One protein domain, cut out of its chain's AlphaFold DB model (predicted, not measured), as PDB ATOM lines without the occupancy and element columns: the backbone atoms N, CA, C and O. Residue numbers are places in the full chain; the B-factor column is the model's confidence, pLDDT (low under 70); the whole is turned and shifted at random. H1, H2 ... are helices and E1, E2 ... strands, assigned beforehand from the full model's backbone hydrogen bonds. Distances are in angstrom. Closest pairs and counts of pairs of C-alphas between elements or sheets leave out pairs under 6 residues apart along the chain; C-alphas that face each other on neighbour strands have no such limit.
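This is residues 2 to 13 and 44 to 103 of the 103 residues of a protein of Gemmatimonadetes bacterium (UniProt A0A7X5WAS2). One long helix, H3, makes the longest axis, with a small hairpin of strands, E1 and E2, at its first end and its far end sticking out with residues 92 to 103. The short helix H1 packs side by side with H3 along residues 76 to 87, and the short helix H2 is near H3 without touching it. The 72 printed residues include three named helices and two named strands, in the order H1, H2, E1, E2, H3, of mixed class; the sheet E1 - E2 is antiparallel. The whole is loose, with a radius of gyration of the C-alphas of 15.6 A, and elongated, spanning 48 by 27 by 19 A.

H1, residues 2 to 9, touches H3, residues 74 to 97, with residues 76 to 87 of H3 alone. Their closest C-alphas, of Val 6 and Ile 80, are 5.3 A apart, and they run the same way at a shallow tilt of 11 degrees. H2, residues 44 to 51, is apart from H1 but near H3, with 9 pairs of C-alphas within 10 A. E1, residues 61 to 64, and E2, residues 67 to 73, form an antiparallel hairpin at 148 degrees; N 64 and O 70, 2.8 A, and N 62 and O 72, 3.0 A, are within hydrogen-bond range. The closest C-alphas of E1 and H3, of Arg 61 and Leu 74, are 5.9 A apart. In H1, H2 and H3 every O i to N i+4 pair is within hydrogen-bond range.

H1 begins at C-alpha 2 (141.714, 170.835, 202.424) and is 10.7 A long; H2 is 10.5 A, E1 9.4 A and E2 13.8 A. H3 runs 35.0 A from C-alpha 74 (151.199, 166.706, 200.733) to C-alpha 97 (124.894, 158.518, 179.128).

The C-alphas of Gly 54 and Gly 100, the two farthest apart, are 49.2 A apart. Residues 14 to 43 are not printed, with 26.0 A from C-alpha 13 to C-alpha 44. Of the links printed whole, none is long. Mean pLDDT of the printed part is 88.3; residues 2 to 4 and 103 are under 70.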
ATOM      1  N   ALA A   2     141.665 171.972 203.359       63.72
ATOM      2  CA  ALA A   2     141.714 170.835 202.424       63.72
ATOM      3  C   ALA A   2     140.420 170.002 202.322       63.72
ATOM      4  O   ALA A   2     139.864 169.890 201.238       63.72
ATOM      5  N   LYS A   3     139.853 169.524 203.444       69.44
ATOM      6  CA  LYS A   3     138.595 168.740 203.440       69.44
ATOM      7  C   LYS A   3     137.410 169.437 202.758       69.44
ATOM      8  O   LYS A   3     136.528 168.769 202.232       69.44
ATOM      9  N   GLN A   4     137.321 170.770 202.809       65.81
ATOM     10  CA  GLN A   4     136.240 171.491 202.123       65.81
ATOM     11  C   GLN A   4     136.494 171.588 200.616       65.81
ATOM     12  O   GLN A   4     135.559 171.388 199.850       65.81
ATOM     13  N   PHE A   5     137.742 171.806 200.200       73.50
ATOM     14  CA  PHE A   5     138.130 171.786 198.787       73.50
ATOM     15  C   PHE A   5     137.946 170.408 198.150       73.50
ATOM     16  O   PHE A   5     137.343 170.306 197.090       73.50
ATOM     17  N   VAL A   6     138.374 169.344 198.829       77.19
ATOM     18  CA  VAL A   6     138.183 167.960 198.366       77.19
ATOM     19  C   VAL A   6     136.695 167.660 198.181       77.19
ATOM     20  O   VAL A   6     136.293 167.203 197.122       77.19
ATOM     21  N   ARG A   7     135.836 168.040 199.139       79.12
ATOM     22  CA  ARG A   7     134.373 167.875 199.017       79.12
ATOM     23  C   ARG A   7     133.734 168.646 197.859       79.12
ATOM     24  O   ARG A   7     132.673 168.247 197.402       79.12
ATOM     25  N   LEU A   8     134.328 169.756 197.419       77.94
ATOM     26  CA  LEU A   8     133.866 170.480 196.227       77.94
ATOM     27  C   LEU A   8     134.262 169.764 194.930       77.94
ATOM     28  O   LEU A   8     133.612 169.951 193.898       77.94
ATOM     29  N   LEU A   9     135.345 168.988 194.981       83.31
ATOM     30  CA  LEU A   9     135.861 168.223 193.859       83.31
ATOM     31  C   LEU A   9     135.223 166.842 193.765       83.31
ATOM     32  O   LEU A   9     135.077 166.370 192.650       83.31
ATOM     33  N   GLU A  10     134.797 166.226 194.867       86.56
ATOM     34  CA  GLU A  10     134.128 164.923 194.810       86.56
ATOM     35  C   GLU A  10     132.836 164.962 193.972       86.56
ATOM     36  O   GLU A  10     132.071 165.934 194.047       86.56
ATOM     37  N   PRO A  11     132.563 163.911 193.182       86.31
ATOM     38  CA  PRO A  11     131.286 163.754 192.508       86.31
ATOM     39  C   PRO A  11     130.156 163.387 193.502       86.31
ATOM     40  O   PRO A  11     130.416 162.750 194.525       86.31
ATOM     41  N   PRO A  12     128.890 163.744 193.205       85.88
ATOM     42  CA  PRO A  12     128.468 164.560 192.072       85.88
ATOM     43  C   PRO A  12     128.797 166.052 192.292       85.88
ATOM     44  O   PRO A  12     128.645 166.581 193.401       85.88
ATOM     45  N   PRO A  13     129.234 166.769 191.244       80.81
ATOM     46  CA  PRO A  13     129.618 168.163 191.353       80.81
ATOM     47  C   PRO A  13     128.409 169.041 191.684       80.81
ATOM     48  O   PRO A  13     127.510 169.238 190.876       80.81
ATOM     49  N   ASP A  44     153.303 158.592 187.998       97.06
ATOM     50  CA  ASP A  44     154.053 159.551 188.816       97.06
ATOM     51  C   ASP A  44     153.390 159.789 190.180       97.06
ATOM     52  O   ASP A  44     154.058 159.844 191.219       97.06
ATOM     53  N   LEU A  45     152.056 159.909 190.202       95.81
ATOM     54  CA  LEU A  45     151.292 160.050 191.439       95.81
ATOM     55  C   LEU A  45     151.454 158.820 192.340       95.81
ATOM     56  O   LEU A  45     151.647 158.971 193.548       95.81
ATOM     57  N   ARG A  46     151.392 157.612 191.771       96.81
ATOM     58  CA  ARG A  46     151.601 156.361 192.512       96.81
ATOM     59  C   ARG A  46     153.000 156.315 193.128       96.81
ATOM     60  O   ARG A  46     153.124 156.009 194.313       96.81
ATOM     61  N   ASP A  47     154.021 156.689 192.368       97.94
ATOM     62  CA  ASP A  47     155.407 156.716 192.840       97.94
ATOM     63  C   ASP A  47     155.633 157.789 193.912       97.94
ATOM     64  O   ASP A  47     156.409 157.597 194.852       97.94
ATOM     65  N   LEU A  48     154.953 158.933 193.819       95.75
ATOM     66  CA  LEU A  48     154.958 159.954 194.872       95.75
ATOM     67  C   LEU A  48     154.316 159.446 196.165       95.75
ATOM     68  O   LEU A  48     154.858 159.687 197.244       95.75
ATOM     69  N   VAL A  49     153.188 158.738 196.069       95.69
ATOM     70  CA  VAL A  49     152.529 158.130 197.234       95.69
ATOM     71  C   VAL A  49     153.452 157.098 197.881       95.69
ATOM     72  O   VAL A  49     153.639 157.136 199.097       95.69
ATOM     73  N   GLU A  50     154.094 156.240 197.089       97.31
ATOM     74  CA  GLU A  50     155.032 155.234 197.593       97.31
ATOM     75  C   GLU A  50     156.227 155.868 198.316       97.31
ATOM     76  O   GLU A  50     156.521 155.529 199.461       97.31
ATOM     77  N   ARG A  51     156.869 156.865 197.696       97.00
ATOM     78  CA  ARG A  51     157.993 157.601 198.301       97.00
ATOM     79  C   ARG A  51     157.605 158.407 199.537       97.00
ATOM     80  O   ARG A  51     158.475 158.783 200.315       97.00
ATOM     81  N   SER A  52     156.319 158.695 199.718       96.38
ATOM     82  CA  SER A  52     155.827 159.430 200.883       96.38
ATOM     83  C   SER A  52     155.616 158.555 202.123       96.38
ATOM     84  O   SER A  52     155.278 159.078 203.188       96.38
ATOM     85  N   ARG A  53     155.821 157.233 202.020       95.44
ATOM     86  CA  ARG A  53     155.707 156.315 203.158       95.44
ATOM     87  C   ARG A  53     156.626 156.741 204.303       95.44
ATOM     88  O   ARG A  53     157.800 157.037 204.109       95.44
ATOM     89  N   GLY A  54     156.069 156.776 205.511       95.94
ATOM     90  CA  GLY A  54     156.773 157.222 206.716       95.94
ATOM     91  C   GLY A  54     156.816 158.742 206.915       95.94
ATOM     92  O   GLY A  54     157.231 159.189 207.982       95.94
ATOM     93  N   LEU A  55     156.351 159.548 205.953       96.38
ATOM     94  CA  LEU A  55     156.223 160.994 206.129       96.38
ATOM     95  C   LEU A  55     154.907 161.364 206.820       96.38
ATOM     96  O   LEU A  55     153.844 160.810 206.536       96.38
ATOM     97  N   ASP A  56     154.951 162.404 207.653       95.94
ATOM     98  CA  ASP A  56     153.739 163.087 208.108       95.94
ATOM     99  C   ASP A  56     153.204 163.984 206.977       95.94
ATOM    100  O   ASP A  56     153.632 165.128 206.777       95.94
ATOM    101  N   LEU A  57     152.237 163.450 206.228       94.56
ATOM    102  CA  LEU A  57     151.617 164.102 205.070       94.56
ATOM    103  C   LEU A  57     150.886 165.416 205.415       94.56
ATOM    104  O   LEU A  57     150.554 166.198 204.515       94.56
ATOM    105  N   GLY A  58     150.601 165.666 206.697       93.56
ATOM    106  CA  GLY A  58     150.021 166.914 207.187       93.56
ATOM    107  C   GLY A  58     151.062 168.018 207.388       93.56
ATOM    108  O   GLY A  58     150.750 169.199 207.186       93.56
ATOM    109  N   LYS A  59     152.298 167.638 207.740       93.94
ATOM    110  CA  LYS A  59     153.411 168.556 208.031       93.94
ATOM    111  C   LYS A  59     154.232 168.938 206.809       93.94
ATOM    112  O   LYS A  59     154.705 170.070 206.737       93.94
ATOM    113  N   VAL A  60     154.381 168.043 205.833       94.31
ATOM    114  CA  VAL A  60     155.079 168.367 204.579       94.31
ATOM    115  C   VAL A  60     154.201 169.300 203.744       94.31
ATOM    116  O   VAL A  60     153.081 168.934 203.381       94.31
ATOM    117  N   ARG A  61     154.681 170.522 203.455       93.12
ATOM    118  CA  ARG A  61     153.903 171.560 202.751       93.12
ATOM    119  C   ARG A  61     154.682 172.246 201.638       93.12
ATOM    120  O   ARG A  61     155.782 172.744 201.870       93.12
ATOM    121  N   PHE A  62     154.036 172.430 200.494       90.38
ATOM    122  CA  PHE A  62     154.592 173.122 199.329       90.38
ATOM    123  C   PHE A  62     153.668 174.251 198.848       90.38
ATOM    124  O   PHE A  62     152.498 174.325 199.236       90.38
ATOM    125  N   GLY A  63     154.215 175.180 198.063       91.12
ATOM    126  CA  GLY A  63     153.446 176.268 197.453       91.12
ATOM    127  C   GLY A  63     152.610 175.761 196.279       91.12
ATOM    128  O   GLY A  63     153.103 174.984 195.466       91.12
ATOM    129  N   SER A  64     151.351 176.183 196.185       84.00
ATOM    130  CA  SER A  64     150.473 175.794 195.084       84.00
ATOM    131  C   SER A  64     150.928 176.449 193.774       84.00
ATOM    132  O   SER A  64     151.111 177.670 193.747       84.00
ATOM    133  N   PRO A  65     151.024 175.691 192.665       79.19
ATOM    134  CA  PRO A  65     151.330 176.263 191.354       79.19
ATOM    135  C   PRO A  65     150.211 177.183 190.840       79.19
ATOM    136  O   PRO A  65     150.455 178.044 190.002       79.19
ATOM    137  N   PHE A  66     148.990 177.045 191.369       75.94
ATOM    138  CA  PHE A  66     147.818 177.814 190.940       75.94
ATOM    139  C   PHE A  66     147.551 179.056 191.796       75.94
ATOM    140  O   PHE A  66     146.807 179.942 191.386       75.94
ATOM    141  N   ALA A  67     148.148 179.137 192.987       79.81
ATOM    142  CA  ALA A  67     148.019 180.286 193.872       79.81
ATOM    143  C   ALA A  67     149.277 180.431 194.736       79.81
ATOM    144  O   ALA A  67     149.463 179.700 195.706       79.81
ATOM    145  N   ARG A  68     150.112 181.431 194.422       79.12
ATOM    146  CA  ARG A  68     151.422 181.660 195.069       79.12
ATOM    147  C   ARG A  68     151.358 181.797 196.597       79.12
ATOM    148  O   ARG A  68     152.322 181.457 197.273       79.12
ATOM    149  N   LEU A  69     150.239 182.280 197.142       83.19
ATOM    150  CA  LEU A  69     150.031 182.454 198.588       83.19
ATOM    151  C   LEU A  69     149.460 181.203 199.278       83.19
ATOM    152  O   LEU A  69     149.440 181.121 200.504       83.19
ATOM    153  N   LEU A  70     148.987 180.219 198.512       85.12
ATOM    154  CA  LEU A  70     148.377 179.014 199.053       85.12
ATOM    155  C   LEU A  70     149.446 177.946 199.277       85.12
ATOM    156  O   LEU A  70     150.034 177.433 198.329       85.12
ATOM    157  N   ARG A  71     149.657 177.552 200.536       89.69
ATOM    158  CA  ARG A  71     150.463 176.370 200.874       89.69
ATOM    159  C   ARG A  71     149.569 175.171 201.136       89.69
ATOM    160  O   ARG A  71     148.728 175.220 202.039       89.69
ATOM    161  N   LEU A  72     149.803 174.080 200.421       90.25
ATOM    162  CA  LEU A  72     149.076 172.823 200.578       90.25
ATOM    163  C   LEU A  72     149.941 171.810 201.323       90.25
ATOM    164  O   LEU A  72     151.161 171.812 201.169       90.25
ATOM    165  N   SER A  73     149.317 170.965 202.149       93.56
ATOM    166  CA  SER A  73     150.016 169.784 202.660       93.56
ATOM    167  C   SER A  73     150.082 168.712 201.576       93.56
ATOM    168  O   SER A  73     149.241 168.696 200.670       93.56
ATOM    169  N   LEU A  74     151.052 167.808 201.679       93.94
ATOM    170  CA  LEU A  74     151.199 166.706 200.733       93.94
ATOM    171  C   LEU A  74     149.927 165.844 200.690       93.94
ATOM    172  O   LEU A  74     149.357 165.653 199.619       93.94
ATOM    173  N   GLY A  75     149.394 165.467 201.857       93.75
ATOM    174  CA  GLY A  75     148.157 164.679 201.944       93.75
ATOM    175  C   GLY A  75     146.945 165.393 201.341       93.75
ATOM    176  O   GLY A  75     146.211 164.814 200.550       93.75
ATOM    177  N   SER A  76     146.796 166.696 201.611       91.38
ATOM    178  CA  SER A  76     145.721 167.504 201.014       91.38
ATOM    179  C   SER A  76     145.790 167.523 199.489       91.38
ATOM    180  O   SER A  76     144.765 167.604 198.820       91.38
ATOM    181  N   SER A  77     147.003 167.500 198.945       91.44
ATOM    182  CA  SER A  77     147.235 167.574 197.506       91.44
ATOM    183  C   SER A  77     146.916 166.247 196.830       91.44
ATOM    184  O   SER A  77     146.268 166.253 195.787       91.44
ATOM    185  N   PHE A  78     147.269 165.120 197.458       93.94
ATOM    186  CA  PHE A  78     146.826 163.799 197.008       93.94
ATOM    187  C   PHE A  78     145.302 163.687 197.003       93.94
ATOM    188  O   PHE A  78     144.729 163.314 195.980       93.94
ATOM    189  N   ASP A  79     144.631 164.096 198.085       93.00
ATOM    190  CA  ASP A  79     143.166 164.067 198.145       93.00
ATOM    191  C   ASP A  79     142.529 164.906 197.025       93.00
ATOM    192  O   ASP A  79     141.563 164.478 196.394       93.00
ATOM    193  N   ILE A  80     143.081 166.096 196.756       90.75
ATOM    194  CA  ILE A  80     142.612 166.994 195.692       90.75
ATOM    195  C   ILE A  80     142.742 166.331 194.319       90.75
ATOM    196  O   ILE A  80     141.768 166.320 193.570       90.75
ATOM    197  N   VAL A  81     143.912 165.772 193.988       92.31
ATOM    198  CA  VAL A  81     144.159 165.140 192.680       92.31
ATOM    199  C   VAL A  81     143.261 163.917 192.490       92.31
ATOM    200  O   VAL A  81     142.629 163.764 191.447       92.31
ATOM    201  N   LEU A  82     143.127 163.074 193.515       93.00
ATOM    202  CA  LEU A  82     142.283 161.882 193.443       93.00
ATOM    203  C   LEU A  82     140.796 162.233 193.281       93.00
ATOM    204  O   LEU A  82     140.113 161.637 192.446       93.00
ATOM    205  N   ALA A  83     140.291 163.212 194.041       92.12
ATOM    206  CA  ALA A  83     138.911 163.683 193.906       92.12
ATOM    207  C   ALA A  83     138.662 164.323 192.531       92.12
ATOM    208  O   ALA A  83     137.625 164.090 191.911       92.12
ATOM    209  N   HIS A  84     139.635 165.080 192.019       91.62
ATOM    210  CA  HIS A  84     139.579 165.675 190.688       91.62
ATOM    211  C   HIS A  84     139.469 164.609 189.587       91.62
ATOM    212  O   HIS A  84     138.566 164.687 188.752       91.62
ATOM    213  N   ASN A  85     140.293 163.561 189.638       93.25
ATOM    214  CA  ASN A  85     140.233 162.459 188.673       93.25
ATOM    215  C   ASN A  85     138.885 161.726 188.728       93.25
ATOM    216  O   ASN A  85     138.276 161.469 187.689       93.25
ATOM    217  N   ARG A  86     138.362 161.451 189.934       93.62
ATOM    218  CA  ARG A  86     137.022 160.860 190.103       93.62
ATOM    219  C   ARG A  86     135.930 161.714 189.464       93.62
ATOM    220  O   ARG A  86     135.053 161.174 188.791       93.62
ATOM    221  N   ARG A  87     135.986 163.036 189.641       92.75
ATOM    222  CA  ARG A  87     135.038 163.973 189.027       92.75
ATOM    223  C   ARG A  87     135.102 163.958 187.507       92.75
ATOM    224  O   ARG A  87     134.048 163.983 186.882       92.75
ATOM    225  N   HIS A  88     136.296 163.914 186.919       91.38
ATOM    226  CA  HIS A  88     136.445 163.833 185.465       91.38
ATOM    227  C   HIS A  88     135.842 162.545 184.904       91.38
ATOM    228  O   HIS A  88     135.048 162.610 183.970       91.38
ATOM    229  N   LEU A  89     136.119 161.400 185.531       92.19
ATOM    230  CA  LEU A  89     135.505 160.128 185.141       92.19
ATOM    231  C   LEU A  89     133.980 160.151 185.288       92.19
ATOM    232  O   LEU A  89     133.277 159.592 184.453       92.19
ATOM    233  N   TRP A  90     133.456 160.794 186.334       93.38
ATOM    234  CA  TRP A  90     132.014 160.978 186.494       93.38
ATOM    235  C   TRP A  90     131.423 161.836 185.366       93.38
ATOM    236  O   TRP A  90     130.475 161.406 184.727       93.38
ATOM    237  N   LEU A  91     132.021 162.993 185.056       90.06
ATOM    238  CA  LEU A  91     131.558 163.874 183.975       90.06
ATOM    239  C   LEU A  91     131.563 163.181 182.607       90.06
ATOM    240  O   LEU A  91     130.642 163.388 181.825       90.06
ATOM    241  N   ILE A  92     132.579 162.357 182.330       90.69
ATOM    242  CA  ILE A  92     132.656 161.565 181.097       90.69
ATOM    243  C   ILE A  92     131.509 160.555 181.040       90.69
ATOM    244  O   ILE A  92     130.833 160.473 180.024       90.69
ATOM    245  N   ARG A  93     131.242 159.825 182.131       91.62
ATOM    246  CA  ARG A  93     130.119 158.875 182.179       91.62
ATOM    247  C   ARG A  93     128.775 159.559 181.958       91.62
ATOM    248  O   ARG A  93     127.968 159.045 181.197       91.62
ATOM    249  N   GLU A  94     128.560 160.719 182.575       91.12
ATOM    250  CA  GLU A  94     127.336 161.499 182.365       91.12
ATOM    251  C   GLU A  94     127.199 161.936 180.904       91.12
ATOM    252  O   GLU A  94     126.127 161.788 180.322       91.12
ATOM    253  N   LEU A  95     128.289 162.410 180.285       90.12
ATOM    254  CA  LEU A  95     128.309 162.775 178.867       90.12
ATOM    255  C   LEU A  95     127.961 161.578 177.973       90.12
ATOM    256  O   LEU A  95     127.126 161.711 177.085       90.12
ATOM    257  N   MET A  96     128.568 160.418 178.234       90.50
ATOM    258  CA  MET A  96     128.318 159.181 177.488       90.50
ATOM    259  C   MET A  96     126.899 158.638 177.690       90.50
ATOM    260  O   MET A  96     126.379 157.952 176.820       90.50
ATOM    261  N   SER A  97     126.275 158.922 178.836       89.25
ATOM    262  CA  SER A  97     124.894 158.518 179.128       89.25
ATOM    263  C   SER A  97     123.834 159.434 178.508       89.25
ATOM    264  O   SER A  97     122.651 159.100 178.536       89.25
ATOM    265  N   GLY A  98     124.235 160.598 177.987       87.94
ATOM    266  CA  GLY A  98     123.328 161.553 177.363       87.94
ATOM    267  C   GLY A  98     122.822 161.077 176.000       87.94
ATOM    268  O   GLY A  98     123.543 160.422 175.246       87.94
ATOM    269  N   GLU A  99     121.585 161.447 175.658       78.81
ATOM    270  CA  GLU A  99     121.041 161.210 174.318       78.81
ATOM    271  C   GLU A  99     121.939 161.848 173.247       78.81
ATOM    272  O   GLU A  99     122.287 163.028 173.325       78.81
ATOM    273  N   GLY A 100     122.312 161.059 172.235       82.00
ATOM    274  CA  GLY A 100     123.107 161.519 171.096       82.00
ATOM    275  C   GLY A 100     124.625 161.349 171.223       82.00
ATOM    276  O   GLY A 100     125.336 161.766 170.309       82.00
ATOM    277  N   PHE A 101     125.142 160.731 172.292       83.25
ATOM    278  CA  PHE A 101     126.554 160.339 172.331       83.25
ATOM    279  C   PHE A 101     126.803 159.127 171.405       83.25
ATOM    280  O   PHE A 101     126.117 158.113 171.551       83.25
ATOM    281  N   PRO A 102     127.750 159.198 170.448       77.25
ATOM    282  CA  PRO A 102     128.086 158.057 169.600       77.25
ATOM    283  C   PRO A 102     128.803 156.991 170.441       77.25
ATOM    284  O   PRO A 102     129.828 157.276 171.060       77.25
ATOM    285  N   GLY A 103     128.213 155.795 170.503       67.56
ATOM    286  CA  GLY A 103     128.779 154.627 171.191       67.56
ATOM    287  C   GLY A 103     129.953 153.999 170.457       67.56
ATOM    288  O   GLY A 103     130.013 154.135 169.214       67.56
TER     289      GLY A 103